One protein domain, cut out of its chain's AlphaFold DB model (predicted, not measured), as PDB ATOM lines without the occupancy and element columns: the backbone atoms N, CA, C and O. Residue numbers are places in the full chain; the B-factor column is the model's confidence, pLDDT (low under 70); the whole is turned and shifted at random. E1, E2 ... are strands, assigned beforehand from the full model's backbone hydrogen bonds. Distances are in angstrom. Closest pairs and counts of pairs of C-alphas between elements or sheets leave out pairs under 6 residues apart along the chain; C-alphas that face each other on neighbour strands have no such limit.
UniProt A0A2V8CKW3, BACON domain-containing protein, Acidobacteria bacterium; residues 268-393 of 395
ATOM      1  N   GLN A 268     255.440 281.830 476.524       96.31
ATOM      2  CA  GLN A 268     256.016 280.608 475.983       96.31
ATOM      3  C   GLN A 268     256.352 280.818 474.508       96.31
ATOM      4  O   GLN A 268     255.655 281.550 473.805       96.31
ATOM      5  N   LEU A 269     257.420 280.171 474.050       95.62
ATOM      6  CA  LEU A 269     257.821 280.132 472.647       95.62
ATOM      7  C   LEU A 269     257.360 278.811 472.024       95.62
ATOM      8  O   LEU A 269     257.502 277.753 472.630       95.62
ATOM      9  N   THR A 270     256.844 278.872 470.802       93.50
ATOM     10  CA  THR A 270     256.480 277.714 469.976       93.50
ATOM     11  C   THR A 270     257.102 277.848 468.586       93.50
ATOM     12  O   THR A 270     257.217 278.954 468.046       93.50
ATOM     13  N   ASP A 271     257.497 276.714 468.006       89.50
ATOM     14  CA  ASP A 271     257.876 276.581 466.597       89.50
ATOM     15  C   ASP A 271     256.884 275.608 465.939       89.50
ATOM     16  O   ASP A 271     257.080 274.387 465.989       89.50
ATOM     17  N   PRO A 272     255.810 276.124 465.311       82.88
ATOM     18  CA  PRO A 272     254.769 275.315 464.692       82.88
ATOM     19  C   PRO A 272     255.282 274.276 463.700       82.88
ATOM     20  O   PRO A 272     254.649 273.237 463.532       82.88
ATOM     21  N   GLY A 273     256.425 274.511 463.051       77.56
ATOM     22  CA  GLY A 273     256.945 273.553 462.086       77.56
ATOM     23  C   GLY A 273     257.812 272.447 462.699       77.56
ATOM     24  O   GLY A 273     258.242 271.574 461.950       77.56
ATOM     25  N   THR A 274     258.198 272.515 463.980       78.19
ATOM     26  CA  THR A 274     258.953 271.436 464.660       78.19
ATOM     27  C   THR A 274     258.192 270.847 465.839       78.19
ATOM     28  O   THR A 274     258.045 269.630 465.918       78.19
ATOM     29  N   SER A 275     257.699 271.691 466.742       78.12
ATOM     30  CA  SER A 275     257.024 271.283 467.974       78.12
ATOM     31  C   SER A 275     255.501 271.442 467.910       78.12
ATOM     32  O   SER A 275     254.806 271.119 468.878       78.12
ATOM     33  N   GLY A 276     254.957 271.920 466.784       81.94
ATOM     34  CA  GLY A 276     253.534 272.225 466.651       81.94
ATOM     35  C   GLY A 276     253.121 273.289 467.669       81.94
ATOM     36  O   GLY A 276     253.728 274.353 467.752       81.94
ATOM     37  N   SER A 277     252.113 272.987 468.486       84.50
ATOM     38  CA  SER A 277     251.679 273.849 469.592       84.50
ATOM     39  C   SER A 277     252.453 273.628 470.899       84.50
ATOM     40  O   SER A 277     252.120 274.247 471.908       84.50
ATOM     41  N   SER A 278     253.441 272.727 470.929       90.62
ATOM     42  CA  SER A 278     254.189 272.430 472.155       90.62
ATOM     43  C   SER A 278     255.259 273.497 472.416       90.62
ATOM     44  O   SER A 278     255.988 273.851 471.477       90.62
ATOM     45  N   PRO A 279     255.404 273.987 473.664       93.75
ATOM     46  CA  PRO A 279     256.450 274.938 474.018       93.75
ATOM     47  C   PRO A 279     257.858 274.403 473.726       93.75
ATOM     48  O   PRO A 279     258.152 273.232 473.962       93.75
ATOM     49  N   THR A 280     258.737 275.279 473.250       94.19
ATOM     50  CA  THR A 280     260.155 275.013 472.973       94.19
ATOM     51  C   THR A 280     261.015 276.163 473.497       94.19
ATOM     52  O   THR A 280     260.538 277.285 473.659       94.19
ATOM     53  N   THR A 281     262.294 275.905 473.760       94.88
ATOM     54  CA  THR A 281     263.288 276.940 474.089       94.88
ATOM     55  C   THR A 281     264.122 277.368 472.882       94.88
ATOM     56  O   THR A 281     264.839 278.360 472.966       94.88
ATOM     57  N   GLU A 282     264.021 276.667 471.751       91.50
ATOM     58  CA  GLU A 282     264.693 277.019 470.497       91.50
ATOM     59  C   GLU A 282     263.668 277.081 469.360       91.50
ATOM     60  O   GLU A 282     262.954 276.104 469.119       91.50
ATOM     61  N   CYS A 283     263.612 278.208 468.645       89.38
ATOM     62  CA  CYS A 283     262.858 278.317 467.394       89.38
ATOM     63  C   CYS A 283     263.785 278.214 466.179       89.38
ATOM     64  O   CYS A 283     264.878 278.785 466.179       89.38
ATOM     65  N   ARG A 284     263.349 277.511 465.126       84.81
ATOM     66  CA  ARG A 284     264.152 277.267 463.920       84.81
ATOM     67  C   ARG A 284     263.585 277.989 462.700       84.81
ATOM     68  O   ARG A 284     262.509 277.638 462.217       84.81
ATOM     69  N   ILE A 285     264.360 278.924 462.145       79.88
ATOM     70  CA  ILE A 285     264.012 279.610 460.892       79.88
ATOM     71  C   ILE A 285     264.550 278.819 459.685       79.88
ATOM     72  O   ILE A 285     265.710 278.982 459.328       79.88
ATOM     73  N   ARG A 286     263.740 277.969 459.047       71.12
ATOM     74  CA  ARG A 286     264.171 277.014 458.003       71.12
ATOM     75  C   ARG A 286     263.868 277.481 456.584       71.12
ATOM     76  O   ARG A 286     262.881 278.168 456.336       71.12
ATOM     77  N   SER A 287     264.699 277.005 455.656       61.53
ATOM     78  CA  SER A 287     264.457 277.090 454.220       61.53
ATOM     79  C   SER A 287     263.404 276.058 453.850       61.53
ATOM     80  O   SER A 287     263.504 274.905 454.268       61.53
ATOM     81  N   SER A 288     262.404 276.427 453.054       53.94
ATOM     82  CA  SER A 288     261.560 275.400 452.451       53.94
ATOM     83  C   SER A 288     262.322 274.759 451.290       53.94
ATOM     84  O   SER A 288     262.618 275.429 450.300       53.94
ATOM     85  N   THR A 289     262.591 273.465 451.331       53.12
ATOM     86  CA  THR A 289     262.915 272.718 450.111       53.12
ATOM     87  C   THR A 289     262.410 271.280 450.231       53.12
ATOM     88  O   THR A 289     262.357 270.744 451.339       53.12
ATOM     89  N   PRO A 290     262.014 270.656 449.103       53.25
ATOM     90  CA  PRO A 290     262.206 271.131 447.732       53.25
ATOM     91  C   PRO A 290     260.964 271.825 447.148       53.25
ATOM     92  O   PRO A 290     259.828 271.420 447.386       53.25
ATOM     93  N   LEU A 291     261.208 272.856 446.331       50.81
ATOM     94  CA  LEU A 291     260.272 273.391 445.331       50.81
ATOM     95  C   LEU A 291     259.508 272.248 444.619       50.81
ATOM     96  O   LEU A 291     260.122 271.229 444.296       50.81
ATOM     97  N   PRO A 292     258.189 272.399 444.374       50.84
ATOM     98  CA  PRO A 292     257.662 273.489 443.548       50.84
ATOM     99  C   PRO A 292     256.654 274.430 444.236       50.84
ATOM    100  O   PRO A 292     256.021 275.231 443.554       50.84
ATOM    101  N   ALA A 293     256.506 274.388 445.562       51.91
ATOM    102  CA  ALA A 293     255.703 275.379 446.287       51.91
ATOM    103  C   ALA A 293     256.574 276.574 446.730       51.91
ATOM    104  O   ALA A 293     257.737 276.359 447.085       51.91
ATOM    105  N   PRO A 294     256.056 277.821 446.729       50.38
ATOM    106  CA  PRO A 294     256.778 278.938 447.319       50.38
ATOM    107  C   PRO A 294     257.099 278.624 448.786       50.38
ATOM    108  O   PRO A 294     256.259 278.021 449.463       50.38
ATOM    109  N   PRO A 295     258.275 279.028 449.297       53.25
ATOM    110  CA  PRO A 295     258.614 278.792 450.684       53.25
ATOM    111  C   PRO A 295     257.589 279.339 451.650       53.25
ATOM    112  O   PRO A 295     257.392 280.549 451.727       53.25
ATOM    113  N   ALA A 296     256.942 278.451 452.409       55.12
ATOM    114  CA  ALA A 296     256.205 278.876 453.581       55.12
ATOM    115  C   ALA A 296     257.238 279.381 454.604       55.12
ATOM    116  O   ALA A 296     258.113 278.605 455.005       55.12
ATOM    117  N   PRO A 297     257.189 280.660 455.009       60.22
ATOM    118  CA  PRO A 297     258.129 281.187 455.982       60.22
ATOM    119  C   PRO A 297     257.947 280.456 457.314       60.22
ATOM    120  O   PRO A 297     256.839 280.357 457.849       60.22
ATOM    121  N   THR A 298     259.040 279.947 457.880       73.00
ATOM    122  CA  THR A 298     259.024 279.434 459.252       73.00
ATOM    123  C   THR A 298     258.696 280.559 460.215       73.00
ATOM    124  O   THR A 298     259.367 281.591 460.237       73.00
ATOM    125  N   THR A 299     257.652 280.343 461.005       85.00
ATOM    126  CA  THR A 299     257.129 281.325 461.950       85.00
ATOM    127  C   THR A 299     257.476 280.892 463.364       85.00
ATOM    128  O   THR A 299     257.126 279.791 463.764       85.00
ATOM    129  N   CYS A 300     258.118 281.759 464.135       90.44
ATOM    130  CA  CYS A 300     258.226 281.615 465.581       90.44
ATOM    131  C   CYS A 300     257.046 282.331 466.225       90.44
ATOM    132  O   CYS A 300     256.759 283.473 465.863       90.44
ATOM    133  N   THR A 301     256.376 281.694 467.184       93.94
ATOM    134  CA  THR A 301     255.249 282.320 467.888       93.94
ATOM    135  C   THR A 301     255.507 282.359 469.382       93.94
ATOM    136  O   THR A 301     255.736 281.332 470.018       93.94
ATOM    137  N   LEU A 302     255.451 283.563 469.937       96.44
ATOM    138  CA  LEU A 302     255.399 283.820 471.364       96.44
ATOM    139  C   LEU A 302     253.939 283.971 471.776       96.44
ATOM    140  O   LEU A 302     253.180 284.700 471.139       96.44
ATOM    141  N   GLN A 303     253.552 283.296 472.850       95.88
ATOM    142  CA  GLN A 303     252.217 283.388 473.427       95.88
ATOM    143  C   GLN A 303     252.324 283.768 474.896       95.88
ATOM    144  O   GLN A 303     253.072 283.151 475.651       95.88
ATOM    145  N   SER A 304     251.579 284.789 475.307       95.62
ATOM    146  CA  SER A 304     251.509 285.192 476.703       95.62
ATOM    147  C   SER A 304     250.809 284.122 477.543       95.62
ATOM    148  O   SER A 304     249.739 283.629 477.194       95.62
ATOM    149  N   THR A 305     251.411 283.811 478.685       94.00
ATOM    150  CA  THR A 305     250.833 283.028 479.784       94.00
ATOM    151  C   THR A 305     250.608 283.914 481.010       94.00
ATOM    152  O   THR A 305     250.609 283.431 482.142       94.00
ATOM    153  N   SER A 306     250.514 285.229 480.795       90.81
ATOM    154  CA  SER A 306     250.365 286.218 481.855       90.81
ATOM    155  C   SER A 306     249.012 286.069 482.541       90.81
ATOM    156  O   SER A 306     247.997 285.813 481.891       90.81
ATOM    157  N   ILE A 307     248.995 286.267 483.854       83.88
ATOM    158  CA  ILE A 307     247.796 286.127 484.679       83.88
ATOM    159  C   ILE A 307     247.358 287.532 485.122       83.88
ATOM    160  O   ILE A 307     248.169 288.244 485.732       83.88
ATOM    161  N   PRO A 308     246.119 287.961 484.798       72.31
ATOM    162  CA  PRO A 308     245.589 289.243 485.243       72.31
ATOM    163  C   PRO A 308     245.352 289.287 486.756       72.31
ATOM    164  O   PRO A 308     245.316 288.274 487.452       72.31
ATOM    165  N   LEU A 309     245.149 290.500 487.253       71.81
ATOM    166  CA  LEU A 309     244.929 290.815 488.656       71.81
ATOM    167  C   LEU A 309     243.483 290.603 489.114       71.81
ATOM    168  O   LEU A 309     242.612 291.397 488.785       71.81
ATOM    169  N   GLY A 310     243.203 289.595 489.942       65.94
ATOM    170  CA  GLY A 310     241.851 289.405 490.491       65.94
ATOM    171  C   GLY A 310     240.795 289.263 489.385       65.94
ATOM    172  O   GLY A 310     240.854 288.323 488.601       65.94
ATOM    173  N   THR A 311     239.834 290.195 489.309       59.41
ATOM    174  CA  THR A 311     238.825 290.268 488.227       59.41
ATOM    175  C   THR A 311     239.227 291.181 487.062       59.41
ATOM    176  O   THR A 311     238.429 291.398 486.149       59.41
ATOM    177  N   ALA A 312     240.418 291.785 487.105       69.44
ATOM    178  CA  ALA A 312     240.957 292.589 486.016       69.44
ATOM    179  C   ALA A 312     241.180 291.723 484.770       69.44
ATOM    180  O   ALA A 312     241.234 290.496 484.824       69.44
ATOM    181  N   SER A 313     241.320 292.370 483.621       83.38
ATOM    182  CA  SER A 313     241.679 291.707 482.366       83.38
ATOM    183  C   SER A 313     242.897 292.401 481.777       83.38
ATOM    184  O   SER A 313     242.990 293.626 481.834       83.38
ATOM    185  N   ILE A 314     243.838 291.630 481.224       88.19
ATOM    186  CA  ILE A 314     244.965 292.206 480.482       88.19
ATOM    187  C   ILE A 314     244.398 292.831 479.208       88.19
ATOM    188  O   ILE A 314     243.754 292.145 478.415       88.19
ATOM    189  N   VAL A 315     244.617 294.132 479.027       91.50
ATOM    190  CA  VAL A 315     244.104 294.893 477.875       91.50
ATOM    191  C   VAL A 315     245.191 295.224 476.862       91.50
ATOM    192  O   VAL A 315     244.878 295.532 475.714       91.50
ATOM    193  N   ASN A 316     246.460 295.155 477.265       94.19
ATOM    194  CA  ASN A 316     247.588 295.457 476.397       94.19
ATOM    195  C   ASN A 316     248.782 294.526 476.659       94.19
ATOM    196  O   ASN A 316     249.147 294.265 477.805       94.19
ATOM    197  N   TYR A 317     249.413 294.087 475.575       96.75
ATOM    198  CA  TYR A 317     250.619 293.272 475.522       96.75
ATOM    199  C   TYR A 317     251.643 294.009 474.659       96.75
ATOM    200  O   TYR A 317     251.407 294.240 473.474       96.75
ATOM    201  N   ALA A 318     252.768 294.398 475.250       97.31
ATOM    202  CA  ALA A 318     253.878 295.051 474.573       97.31
ATOM    203  C   ALA A 318     255.073 294.093 474.492       97.31
ATOM    204  O   ALA A 318     255.716 293.799 475.499       97.31
ATOM    205  N   TRP A 319     255.356 293.608 473.290       98.00
ATOM    206  CA  TRP A 319     256.447 292.699 472.969       98.00
ATOM    207  C   TRP A 319     257.652 293.460 472.429       98.00
ATOM    208  O   TRP A 319     257.511 294.335 471.571       98.00
ATOM    209  N   VAL A 320     258.840 293.071 472.880       97.94
ATOM    210  CA  VAL A 320     260.131 293.445 472.301       97.94
ATOM    211  C   VAL A 320     260.931 292.163 472.097       97.94
ATOM    212  O   VAL A 320     261.215 291.449 473.056       97.94
ATOM    213  N   VAL A 321     261.280 291.860 470.849       96.81
ATOM    214  CA  VAL A 321     262.042 290.666 470.466       96.81
ATOM    215  C   VAL A 321     263.324 291.099 469.776       96.81
ATOM    216  O   VAL A 321     263.288 291.872 468.819       96.81
ATOM    217  N   GLN A 322     264.462 290.606 470.252       95.75
ATOM    218  CA  GLN A 322     265.781 290.962 469.745       95.75
ATOM    219  C   GLN A 322     266.633 289.721 469.514       95.75
ATOM    220  O   GLN A 322     266.716 288.829 470.358       95.75
ATOM    221  N   TYR A 323     267.293 289.686 468.365       90.69
ATOM    222  CA  TYR A 323     268.259 288.657 467.999       90.69
ATOM    223  C   TYR A 323     269.220 289.217 466.953       90.69
ATOM    224  O   TYR A 323     268.946 290.245 466.332       90.69
ATOM    225  N   THR A 324     270.343 288.542 466.735       83.19
ATOM    226  CA  THR A 324     271.316 288.948 465.719       83.19
ATOM    227  C   THR A 324     271.239 287.996 464.532       83.19
ATOM    228  O   THR A 324     271.302 286.782 464.680       83.19
ATOM    229  N   TYR A 325     271.109 288.543 463.326       75.88
ATOM    230  CA  TYR A 325     271.273 287.787 462.091       75.88
ATOM    231  C   TYR A 325     272.002 288.631 461.059       75.88
ATOM    232  O   TYR A 325     271.383 289.453 460.386       75.88
ATOM    233  N   VAL A 326     273.327 288.467 460.978       71.75
ATOM    234  CA  VAL A 326     274.267 289.365 460.271       71.75
ATOM    235  C   VAL A 326     274.304 290.780 460.877       71.75
ATOM    236  O   VAL A 326     275.372 291.297 461.181       71.75
ATOM    237  N   THR A 327     273.139 291.372 461.130       80.69
ATOM    238  CA  THR A 327     272.893 292.626 461.843       80.69
ATOM    239  C   THR A 327     271.947 292.383 463.025       80.69
ATOM    240  O   THR A 327     271.233 291.379 463.070       80.69
ATOM    241  N   GLY A 328     271.952 293.277 464.014       86.06
ATOM    242  CA  GLY A 328     271.005 293.210 465.128       86.06
ATOM    243  C   GLY A 328     269.587 293.544 464.664       86.06
ATOM    244  O   GLY A 328     269.363 294.598 464.070       86.06
ATOM    245  N   LYS A 329     268.625 292.668 464.952       88.81
ATOM    246  CA  LYS A 329     267.200 292.882 464.693       88.81
ATOM    247  C   LYS A 329     266.479 293.192 466.001       88.81
ATOM    248  O   LYS A 329     266.740 292.573 467.028       88.81
ATOM    249  N   THR A 330     265.566 294.161 465.958       95.62
ATOM    250  CA  THR A 330     264.638 294.482 467.051       95.62
ATOM    251  C   THR A 330     263.236 294.581 466.470       95.62
ATOM    252  O   THR A 330     262.978 295.421 465.612       95.62
ATOM    253  N   LEU A 331     262.341 293.715 466.930       95.38
ATOM    254  CA  LEU A 331     260.944 293.666 466.528       95.38
ATOM    255  C   LEU A 331     260.077 294.060 467.723       95.38
ATOM    256  O   LEU A 331     260.361 293.659 468.851       95.38
ATOM    257  N   THR A 332     259.027 294.842 467.484       97.06
ATOM    258  CA  THR A 332     258.116 295.288 468.545       97.06
ATOM    259  C   THR A 332     256.662 295.155 468.113       97.06
ATOM    260  O   THR A 332     256.346 295.302 466.933       97.06
ATOM    261  N   GLN A 333     255.778 294.867 469.064       97.31
ATOM    262  CA  GLN A 333     254.326 294.894 468.880       97.31
ATOM    263  C   GLN A 333     253.690 295.387 470.170       97.31
ATOM    264  O   GLN A 333     254.069 294.939 471.247       97.31
ATOM    265  N   SER A 334     252.696 296.258 470.069       96.56
ATOM    266  CA  SER A 334     251.837 296.630 471.189       96.56
ATOM    267  C   SER A 334     250.372 296.545 470.773       96.56
ATOM    268  O   SER A 334     250.029 296.790 469.616       96.56
ATOM    269  N   GLY A 335     249.502 296.156 471.702       95.12
ATOM    270  CA  GLY A 335     248.062 296.067 471.479       95.12
ATOM    271  C   GLY A 335     247.413 294.946 472.283       95.12
ATOM    272  O   GLY A 335     248.004 294.393 473.201       95.12
ATOM    273  N   SER A 336     246.186 294.577 471.923       94.38
ATOM    274  CA  SER A 336     245.396 293.575 472.652       94.38
ATOM    275  C   SER A 336     245.758 292.117 472.331       94.38
ATOM    276  O   SER A 336     245.156 291.208 472.897       94.38
ATOM    277  N   SER A 337     246.696 291.868 471.410       95.56
ATOM    278  CA  SER A 337     247.067 290.509 470.995       95.56
ATOM    279  C   SER A 337     247.982 289.839 472.030       95.56
ATOM    280  O   SER A 337     249.099 290.320 472.237       95.56
ATOM    281  N   PRO A 338     247.588 288.696 472.629       95.62
ATOM    282  CA  PRO A 338     248.451 287.939 473.534       95.62
ATOM    283  C   PRO A 338     249.520 287.134 472.786       95.62
ATOM    284  O   PRO A 338     250.325 286.458 473.423       95.62
ATOM    285  N   THR A 339     249.511 287.152 471.454       95.19
ATOM    286  CA  THR A 339     250.459 286.436 470.604       95.19
ATOM    287  C   THR A 339     251.282 287.406 469.768       95.19
ATOM    288  O   THR A 339     250.754 288.383 469.231       95.19
ATOM    289  N   PHE A 340     252.572 287.092 469.647       95.75
ATOM    290  CA  PHE A 340     253.531 287.751 468.770       95.75
ATOM    291  C   PHE A 340     254.167 286.698 467.869       95.75
ATOM    292  O   PHE A 340     254.853 285.794 468.350       95.75
ATOM    293  N   SER A 341     253.957 286.816 466.564       93.50
ATOM    294  CA  SER A 341     254.564 285.928 465.576       93.50
ATOM    295  C   SER A 341     255.585 286.697 464.756       93.50
ATOM    296  O   SER A 341     255.321 287.810 464.303       93.50
ATOM    297  N   PHE A 342     256.747 286.094 464.544       90.50
ATOM    298  CA  PHE A 342     257.785 286.648 463.690       90.50
ATOM    299  C   PHE A 342     258.360 285.572 462.785       90.50
ATOM    300  O   PHE A 342     258.438 284.395 463.135       90.50
ATOM    301  N   THR A 343     258.756 286.003 461.601       84.69
ATOM    302  CA  THR A 343     259.334 285.159 460.564       84.69
ATOM    303  C   THR A 343     260.649 285.764 460.126       84.69
ATOM    304  O   THR A 343     260.797 286.985 460.086       84.69
ATOM    305  N   ASP A 344     261.564 284.908 459.706       77.50
ATOM    306  CA  ASP A 344     262.679 285.305 458.859       77.50
ATOM    307  C   ASP A 344     262.640 284.433 457.603       77.50
ATOM    308  O   ASP A 344     262.044 283.353 457.596       77.50
ATOM    309  N   THR A 345     263.249 284.911 456.528       65.88
ATOM    310  CA  THR A 345     263.311 284.183 455.257       65.88
ATOM    311  C   THR A 345     264.714 283.649 455.035       65.88
ATOM    312  O   THR A 345     265.668 284.423 455.023       65.88
ATOM    313  N   CYS A 346     264.827 282.343 454.797       61.53
ATOM    314  CA  CYS A 346     266.034 281.683 454.299       61.53
ATOM    315  C   CYS A 346     265.671 280.691 453.175       61.53
ATOM    316  O   CYS A 346     264.510 280.297 453.062       61.53
ATOM    317  N   GLY A 347     266.637 280.327 452.317       50.31
ATOM    318  CA  GLY A 347     266.434 279.341 451.239       50.31
ATOM    319  C   GLY A 347     266.864 279.753 449.832       50.31
ATOM    320  O   GLY A 347     266.088 279.638 448.887       50.31
ATOM    321  N   GLN A 348     268.107 280.211 449.676       51.00
ATOM    322  CA  GLN A 348     268.753 280.259 448.357       51.00
ATOM    323  C   GLN A 348     269.404 278.899 448.057       51.00
ATOM    324  O   GLN A 348     269.589 278.084 448.960       51.00
ATOM    325  N   ALA A 349     269.777 278.645 446.798       52.00
ATOM    326  CA  ALA A 349     270.285 277.345 446.332       52.00
ATOM    327  C   ALA A 349     271.532 276.805 447.080       52.00
ATOM    328  O   ALA A 349     271.886 275.644 446.900       52.00
ATOM    329  N   THR A 350     272.192 277.622 447.909       52.66
ATOM    330  CA  THR A 350     273.413 277.297 448.669       52.66
ATOM    331  C   THR A 350     273.213 277.215 450.190       52.66
ATOM    332  O   THR A 350     274.193 277.123 450.929       52.66
ATOM    333  N   SER A 351     271.972 277.259 450.684       58.81
ATOM    334  CA  SER A 351     271.682 277.131 452.119       58.81
ATOM    335  C   SER A 351     272.056 275.745 452.667       58.81
ATOM    336  O   SER A 351     271.833 274.736 452.000       58.81
ATOM    337  N   THR A 352     272.607 275.689 453.888       58.06
ATOM    338  CA  THR A 352     272.961 274.437 454.587       58.06
ATOM    339  C   THR A 352     272.152 274.242 455.875       58.06
ATOM    340  O   THR A 352     271.745 275.210 456.525       58.06
ATOM    341  N   ASP A 353     271.938 272.978 456.257       55.69
ATOM    342  CA  ASP A 353     271.057 272.575 457.369       55.69
ATOM    343  C   ASP A 353     271.692 272.683 458.771       55.69
ATOM    344  O   ASP A 353     270.993 272.536 459.775       55.69
ATOM    345  N   ASP A 354     272.995 272.971 458.873       60.81
ATOM    346  CA  ASP A 354     273.708 272.928 460.161       60.81
ATOM    347  C   ASP A 354     273.351 274.108 461.095       60.81
ATOM    348  O   ASP A 354     273.251 273.930 462.313       60.81
ATOM    349  N   GLY A 355     273.064 275.290 460.527       70.25
ATOM    350  CA  GLY A 355     272.616 276.505 461.226       70.25
ATOM    351  C   GLY A 355     273.499 276.999 462.391       70.25
ATOM    352  O   GLY A 355     274.419 276.337 462.857       70.25
ATOM    353  N   ILE A 356     273.216 278.200 462.907       77.69
ATOM    354  CA  ILE A 356     273.851 278.740 464.123       77.69
ATOM    355  C   ILE A 356     272.759 279.095 465.127       77.69
ATOM    356  O   ILE A 356     271.833 279.844 464.814       77.69
ATOM    357  N   SER A 357     272.872 278.548 466.339       86.25
ATOM    358  CA  SER A 357     272.012 278.916 467.465       86.25
ATOM    359  C   SER A 357     272.527 280.206 468.092       86.25
ATOM    360  O   SER A 357     273.716 280.318 468.400       86.25
ATOM    361  N   GLN A 358     271.647 281.186 468.252       88.25
ATOM    362  CA  GLN A 358     271.953 282.468 468.873       88.25
ATOM    363  C   GLN A 358     270.955 282.778 469.991       88.25
ATOM    364  O   GLN A 358     269.815 282.308 469.935       88.25
ATOM    365  N   PRO A 359     271.346 283.578 471.000       92.44
ATOM    366  CA  PRO A 359     270.417 284.042 472.020       92.44
ATOM    367  C   PRO A 359     269.248 284.815 471.401       92.44
ATOM    368  O   PRO A 359     269.447 285.707 470.575       92.44
ATOM    369  N   LEU A 360     268.035 284.486 471.837       94.75
ATOM    370  CA  LEU A 360     266.817 285.219 471.521       94.75
ATOM    371  C   LEU A 360     266.379 285.972 472.778       94.75
ATOM    372  O   LEU A 360     265.948 285.362 473.755       94.75
ATOM    373  N   SER A 361     266.496 287.296 472.750       96.50
ATOM    374  CA  SER A 361     266.026 288.165 473.826       96.50
ATOM    375  C   SER A 361     264.561 288.508 473.592       96.50
ATOM    376  O   SER A 361     264.197 289.043 472.545       96.50
ATOM    377  N   VAL A 362     263.709 288.188 474.559       97.75
ATOM    378  CA  VAL A 362     262.278 288.500 474.530       97.75
ATOM    379  C   VAL A 362     261.916 289.226 475.807       97.75
ATOM    380  O   VAL A 362     262.200 288.732 476.896       97.75
ATOM    381  N   MET A 363     261.239 290.360 475.672       97.44
ATOM    382  CA  MET A 363     260.617 291.084 476.769       97.44
ATOM    383  C   MET A 363     259.130 291.275 476.464       97.44
ATOM    384  O   MET A 363     258.766 291.787 475.406       97.44
ATOM    385  N   LEU A 364     258.276 290.869 477.398       97.12
ATOM    386  CA  LEU A 364     256.836 291.106 477.376       97.12
ATOM    387  C   LEU A 364     256.474 292.015 478.543       97.12
ATOM    388  O   LEU A 364     256.661 291.616 479.689       97.12
ATOM    389  N   THR A 365     255.874 293.165 478.264       94.88
ATOM    390  CA  THR A 365     255.209 294.000 479.269       94.88
ATOM    391  C   THR A 365     253.701 293.922 479.068       94.88
ATOM    392  O   THR A 365     253.198 294.288 478.008       94.88
ATOM    393  N   VAL A 366     252.967 293.452 480.073       92.44
ATOM    394  CA  VAL A 366     251.496 293.441 480.067       92.44
ATOM    395  C   VAL A 366     250.941 294.614 480.860       92.44
ATOM    396  O   VAL A 366     251.571 295.064 481.814       92.44
ATOM    397  N   THR A 367     249.767 295.104 480.468       89.00
ATOM    398  CA  THR A 367     249.010 296.135 481.190       89.00
ATOM    399  C   THR A 367     247.562 295.691 481.345       89.00
ATOM    400  O   THR A 367     246.929 295.286 480.364       89.00
ATOM    401  N   ASP A 368     247.037 295.752 482.564       86.25
ATOM    402  CA  ASP A 368     245.626 295.471 482.833       86.25
ATOM    403  C   ASP A 368     244.726 296.704 482.645       86.25
ATOM    404  O   ASP A 368     245.192 297.819 482.402       86.25
ATOM    405  N   ASN A 369     243.409 296.502 482.727       83.50
ATOM    406  CA  ASN A 369     242.412 297.572 482.615       83.50
ATOM    407  C   ASN A 369     242.445 298.600 483.766       83.50
ATOM    408  O   ASN A 369     241.767 299.621 483.665       83.50
ATOM    409  N   ASN A 370     243.229 298.361 484.821       75.25
ATOM    410  CA  ASN A 370     243.469 299.298 485.921       75.25
ATOM    411  C   ASN A 370     244.788 300.076 485.751       75.25
ATOM    412  O   ASN A 370     245.107 300.933 486.575       75.25
ATOM    413  N   GLY A 371     245.557 299.794 484.694       76.88
ATOM    414  CA  GLY A 371     246.844 300.427 484.406       76.88
ATOM    415  C   GLY A 371     248.041 299.791 485.118       76.88
ATOM    416  O   GLY A 371     249.147 300.322 485.011       76.88
ATOM    417  N   ALA A 372     247.869 298.666 485.820       77.19
ATOM    418  CA  ALA A 372     248.983 297.952 486.437       77.19
ATOM    419  C   ALA A 372     249.810 297.236 485.364       77.19
ATOM    420  O   ALA A 372     249.257 296.608 484.457       77.19
ATOM    421  N   THR A 373     251.139 297.312 485.473       85.69
ATOM    422  CA  THR A 373     252.062 296.686 484.521       85.69
ATOM    423  C   THR A 373     252.895 295.581 485.158       85.69
ATOM    424  O   THR A 373     253.235 295.631 486.339       85.69
ATOM    425  N   ALA A 374     253.237 294.572 484.358       88.56
ATOM    426  CA  ALA A 374     254.187 293.530 484.731       88.56
ATOM    427  C   ALA A 374     255.050 293.153 483.530       88.56
ATOM    428  O   ALA A 374     254.550 293.124 482.404       88.56
ATOM    429  N   THR A 375     256.323 292.836 483.768       92.56
ATOM    430  CA  THR A 375     257.282 292.518 482.705       92.56
ATOM    431  C   THR A 375     257.907 291.145 482.922       92.56
ATOM    432  O   THR A 375     258.306 290.807 484.034       92.56
ATOM    433  N   ALA A 376     257.996 290.362 481.851       94.56
ATOM    434  CA  ALA A 376     258.729 289.107 481.787       94.56
ATOM    435  C   ALA A 376     259.833 289.217 480.739       94.56
ATOM    436  O   ALA A 376     259.588 289.732 479.649       94.56
ATOM    437  N   THR A 377     261.013 288.681 481.050       96.62
ATOM    438  CA  THR A 377     262.166 288.682 480.141       96.62
ATOM    439  C   THR A 377     262.755 287.279 480.039       96.62
ATOM    440  O   THR A 377     262.918 286.599 481.053       96.62
ATOM    441  N   SER A 378     263.088 286.834 478.827       96.06
ATOM    442  CA  SER A 378     263.727 285.534 478.576       96.06
ATOM    443  C   SER A 378     265.000 285.372 479.413       96.06
ATOM    444  O   SER A 378     265.825 286.284 479.457       96.06
ATOM    445  N   GLY A 379     265.177 284.214 480.053       92.56
ATOM    446  CA  GLY A 379     266.336 283.926 480.908       92.56
ATOM    447  C   GLY A 379     266.314 284.590 482.290       92.56
ATOM    448  O   GLY A 379     267.335 284.574 482.975       92.56
ATOM    449  N   THR A 380     265.184 285.167 482.717       90.25
ATOM    450  CA  THR A 380     265.024 285.784 484.046       90.25
ATOM    451  C   THR A 380     263.859 285.168 484.820       90.25
ATOM    452  O   THR A 380     262.833 284.806 484.243       90.25
ATOM    453  N   GLY A 381     263.992 285.060 486.146       87.44
ATOM    454  CA  GLY A 381     262.946 284.495 487.003       87.44
ATOM    455  C   GLY A 381     262.524 283.091 486.552       87.44
ATOM    456  O   GLY A 381     263.358 282.198 486.444       87.44
ATOM    457  N   ASN A 382     261.231 282.918 486.263       84.12
ATOM    458  CA  ASN A 382     260.658 281.648 485.798       84.12
ATOM    459  C   ASN A 382     260.688 281.476 484.263       84.12
ATOM    460  O   ASN A 382     260.178 280.477 483.758       84.12
ATOM    461  N   GLN A 383     261.226 282.440 483.507       95.19
ATOM    462  CA  GLN A 383     261.320 282.361 482.047       95.19
ATOM    463  C   GLN A 383     262.634 281.687 481.624       95.19
ATOM    464  O   GLN A 383     263.709 282.182 481.983       95.19
ATOM    465  N   PRO A 384     262.594 280.595 480.839       93.75
ATOM    466  CA  PRO A 384     263.813 279.950 480.372       93.75
ATOM    467  C   PRO A 384     264.587 280.867 479.406       93.75
ATOM    468  O   PRO A 384     263.990 281.726 478.748       93.75
ATOM    469  N   PRO A 385     265.916 280.702 479.284       96.12
ATOM    470  CA  PRO A 385     266.664 281.270 478.169       96.12
ATOM    471  C   PRO A 385     266.099 280.748 476.846       96.12
ATOM    472  O   PRO A 385     265.819 279.553 476.719       96.12
ATOM    473  N   LEU A 386     265.935 281.641 475.871       96.56
ATOM    474  CA  LEU A 386     265.441 281.295 474.545       96.56
ATOM    475  C   LEU A 386     266.545 281.436 473.503       96.56
ATOM    476  O   LEU A 386     267.442 282.274 473.619       96.56
ATOM    477  N   PHE A 387     266.436 280.628 472.457       93.12
ATOM    478  CA  PHE A 387     267.370 280.589 471.349       93.12
ATOM    479  C   PHE A 387     266.629 280.660 470.020       93.12
ATOM    480  O   PHE A 387     265.503 280.178 469.867       93.12
ATOM    481  N   ILE A 388     267.292 281.246 469.035       89.56
ATOM    482  CA  ILE A 388     266.870 281.211 467.645       89.56
ATOM    483  C   ILE A 388     267.973 280.549 466.832       89.56
ATOM    484  O   ILE A 388     269.135 280.954 466.876       89.56
ATOM    485  N   ARG A 389     267.615 279.496 466.102       85.75
ATOM    486  CA  ARG A 389     268.519 278.830 465.172       85.75
ATOM    487  C   ARG A 389     268.290 279.394 463.786       85.75
ATOM    488  O   ARG A 389     267.223 279.211 463.193       85.75
ATOM    489  N   LEU A 390     269.313 280.077 463.295       76.50
ATOM    490  CA  LEU A 390     269.311 280.762 462.015       76.50
ATOM    491  C   LEU A 390     270.184 279.971 461.045       76.50
ATOM    492  O   LEU A 390     271.340 279.667 461.336       76.50
ATOM    493  N   PHE A 391     269.614 279.604 459.906       75.00
ATOM    494  CA  PHE A 391     270.274 278.796 458.885       75.00
ATOM    495  C   PHE A 391     271.028 279.722 457.921       75.00
ATOM    496  O   PHE A 391     270.734 280.918 457.846       75.00
ATOM    497  N   THR A 392     272.046 279.221 457.222       63.66
ATOM    498  CA  THR A 392     272.852 280.023 456.288       63.66
ATOM    499  C   THR A 392     271.992 280.470 455.104       63.66
ATOM    500  O   THR A 392     271.610 279.678 454.245       63.66
ATOM    501  N   CYS A 393     271.662 281.762 455.042       55.06
ATOM    502  CA  CYS A 393     271.217 282.382 453.798       55.06
ATOM    503  C   CYS A 393     272.459 282.525 452.922       55.06
ATOM    504  O   CYS A 393     273.416 283.169 453.347       55.06
TER     505      CYS A 393
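Overview. This is residues 268 to 393 of the 395 residues of the protein "BACON domain-containing protein" of Acidobacteria bacterium (UniProt A0A2V8CKW3). The domain is a sandwich, two sheets face to face: a large, twisted sheet of E2, E4, E5, E7, E8 and E9, with a small sheet of E1, E3 and E6 covering part of one face. At one end of the elongated body two long loops, residues 286 to 298 and 344 to 355, reach away from the sheets. The printed part has 126 residues with no named helix and nine strands, E1 to E9 in chain order; the class is all strand, though under half of the residues, 62, are in named strands. The large sheet is branched and mixed, while the small one has the order E1, E3, E6, all antiparallel. The whole is only just compact, close to loose, with a radius of gyration of the C-alphas of 16.1 A, and spans 53 by 27 by 24 A.

Arrangement. In the branched sheet E7, residues 356 to 368, has three neighbours in staggered pairing. On one side is E4, residues 314 to 325, antiparallel at 163 degrees, with N 363 and O 320 within hydrogen-bond range at 2.8 A. On the other side are E8, residues 373 to 377, which forms a hairpin with E7 (N 364 and O 376, 2.8 A), and E9, residues 386 to 390, antiparallel at 133 degrees (N 358 and O 388, 2.9 A). E5, residues 327 to 335, forms a hairpin with E4 (N 321 and O 331, 2.8 A). E2, residues 282 to 285, is parallel to E9 at 24 degrees (N 283 and O 387, 3.0 A). In the other sheet E3, residues 299 to 304, is the inner strand between edge strands E1, residues 268 to 270 (N 270 and O 301, 2.8 A), and E6, residues 339 to 343 (N 300 and O 342, 2.8 A). The facing parts of the sheets are 8.0 A centre to centre, their strands at 30 degrees; the closest C-alphas of E2 and E3, Cys 283 and Cys 300, are 6.0 A apart. E3 and E5 are apart.

Along the chain. E1 begins at C-alpha 268 (256.016, 280.608, 475.983). From first to last C-alpha E7 measures 37.8 A, E4 32.4 A, E5 26.9 A and E3 16.3 A. E7 begins at C-alpha 356 (273.851, 278.740, 464.123), and E9 ends at C-alpha 390 (269.311, 280.762, 462.015).

Size, cuts and confidence. The two farthest C-alphas, Thr 311 and Thr 350, are 54.1 A apart. The printed part has no cut. The links E1 to E2, E2 to E3 and E6 to E7 are long. Mean pLDDT of the printed part is 82.3; residues 287 to 297, 310 to 312, 345 to 354 and 392 to 393 are under 70.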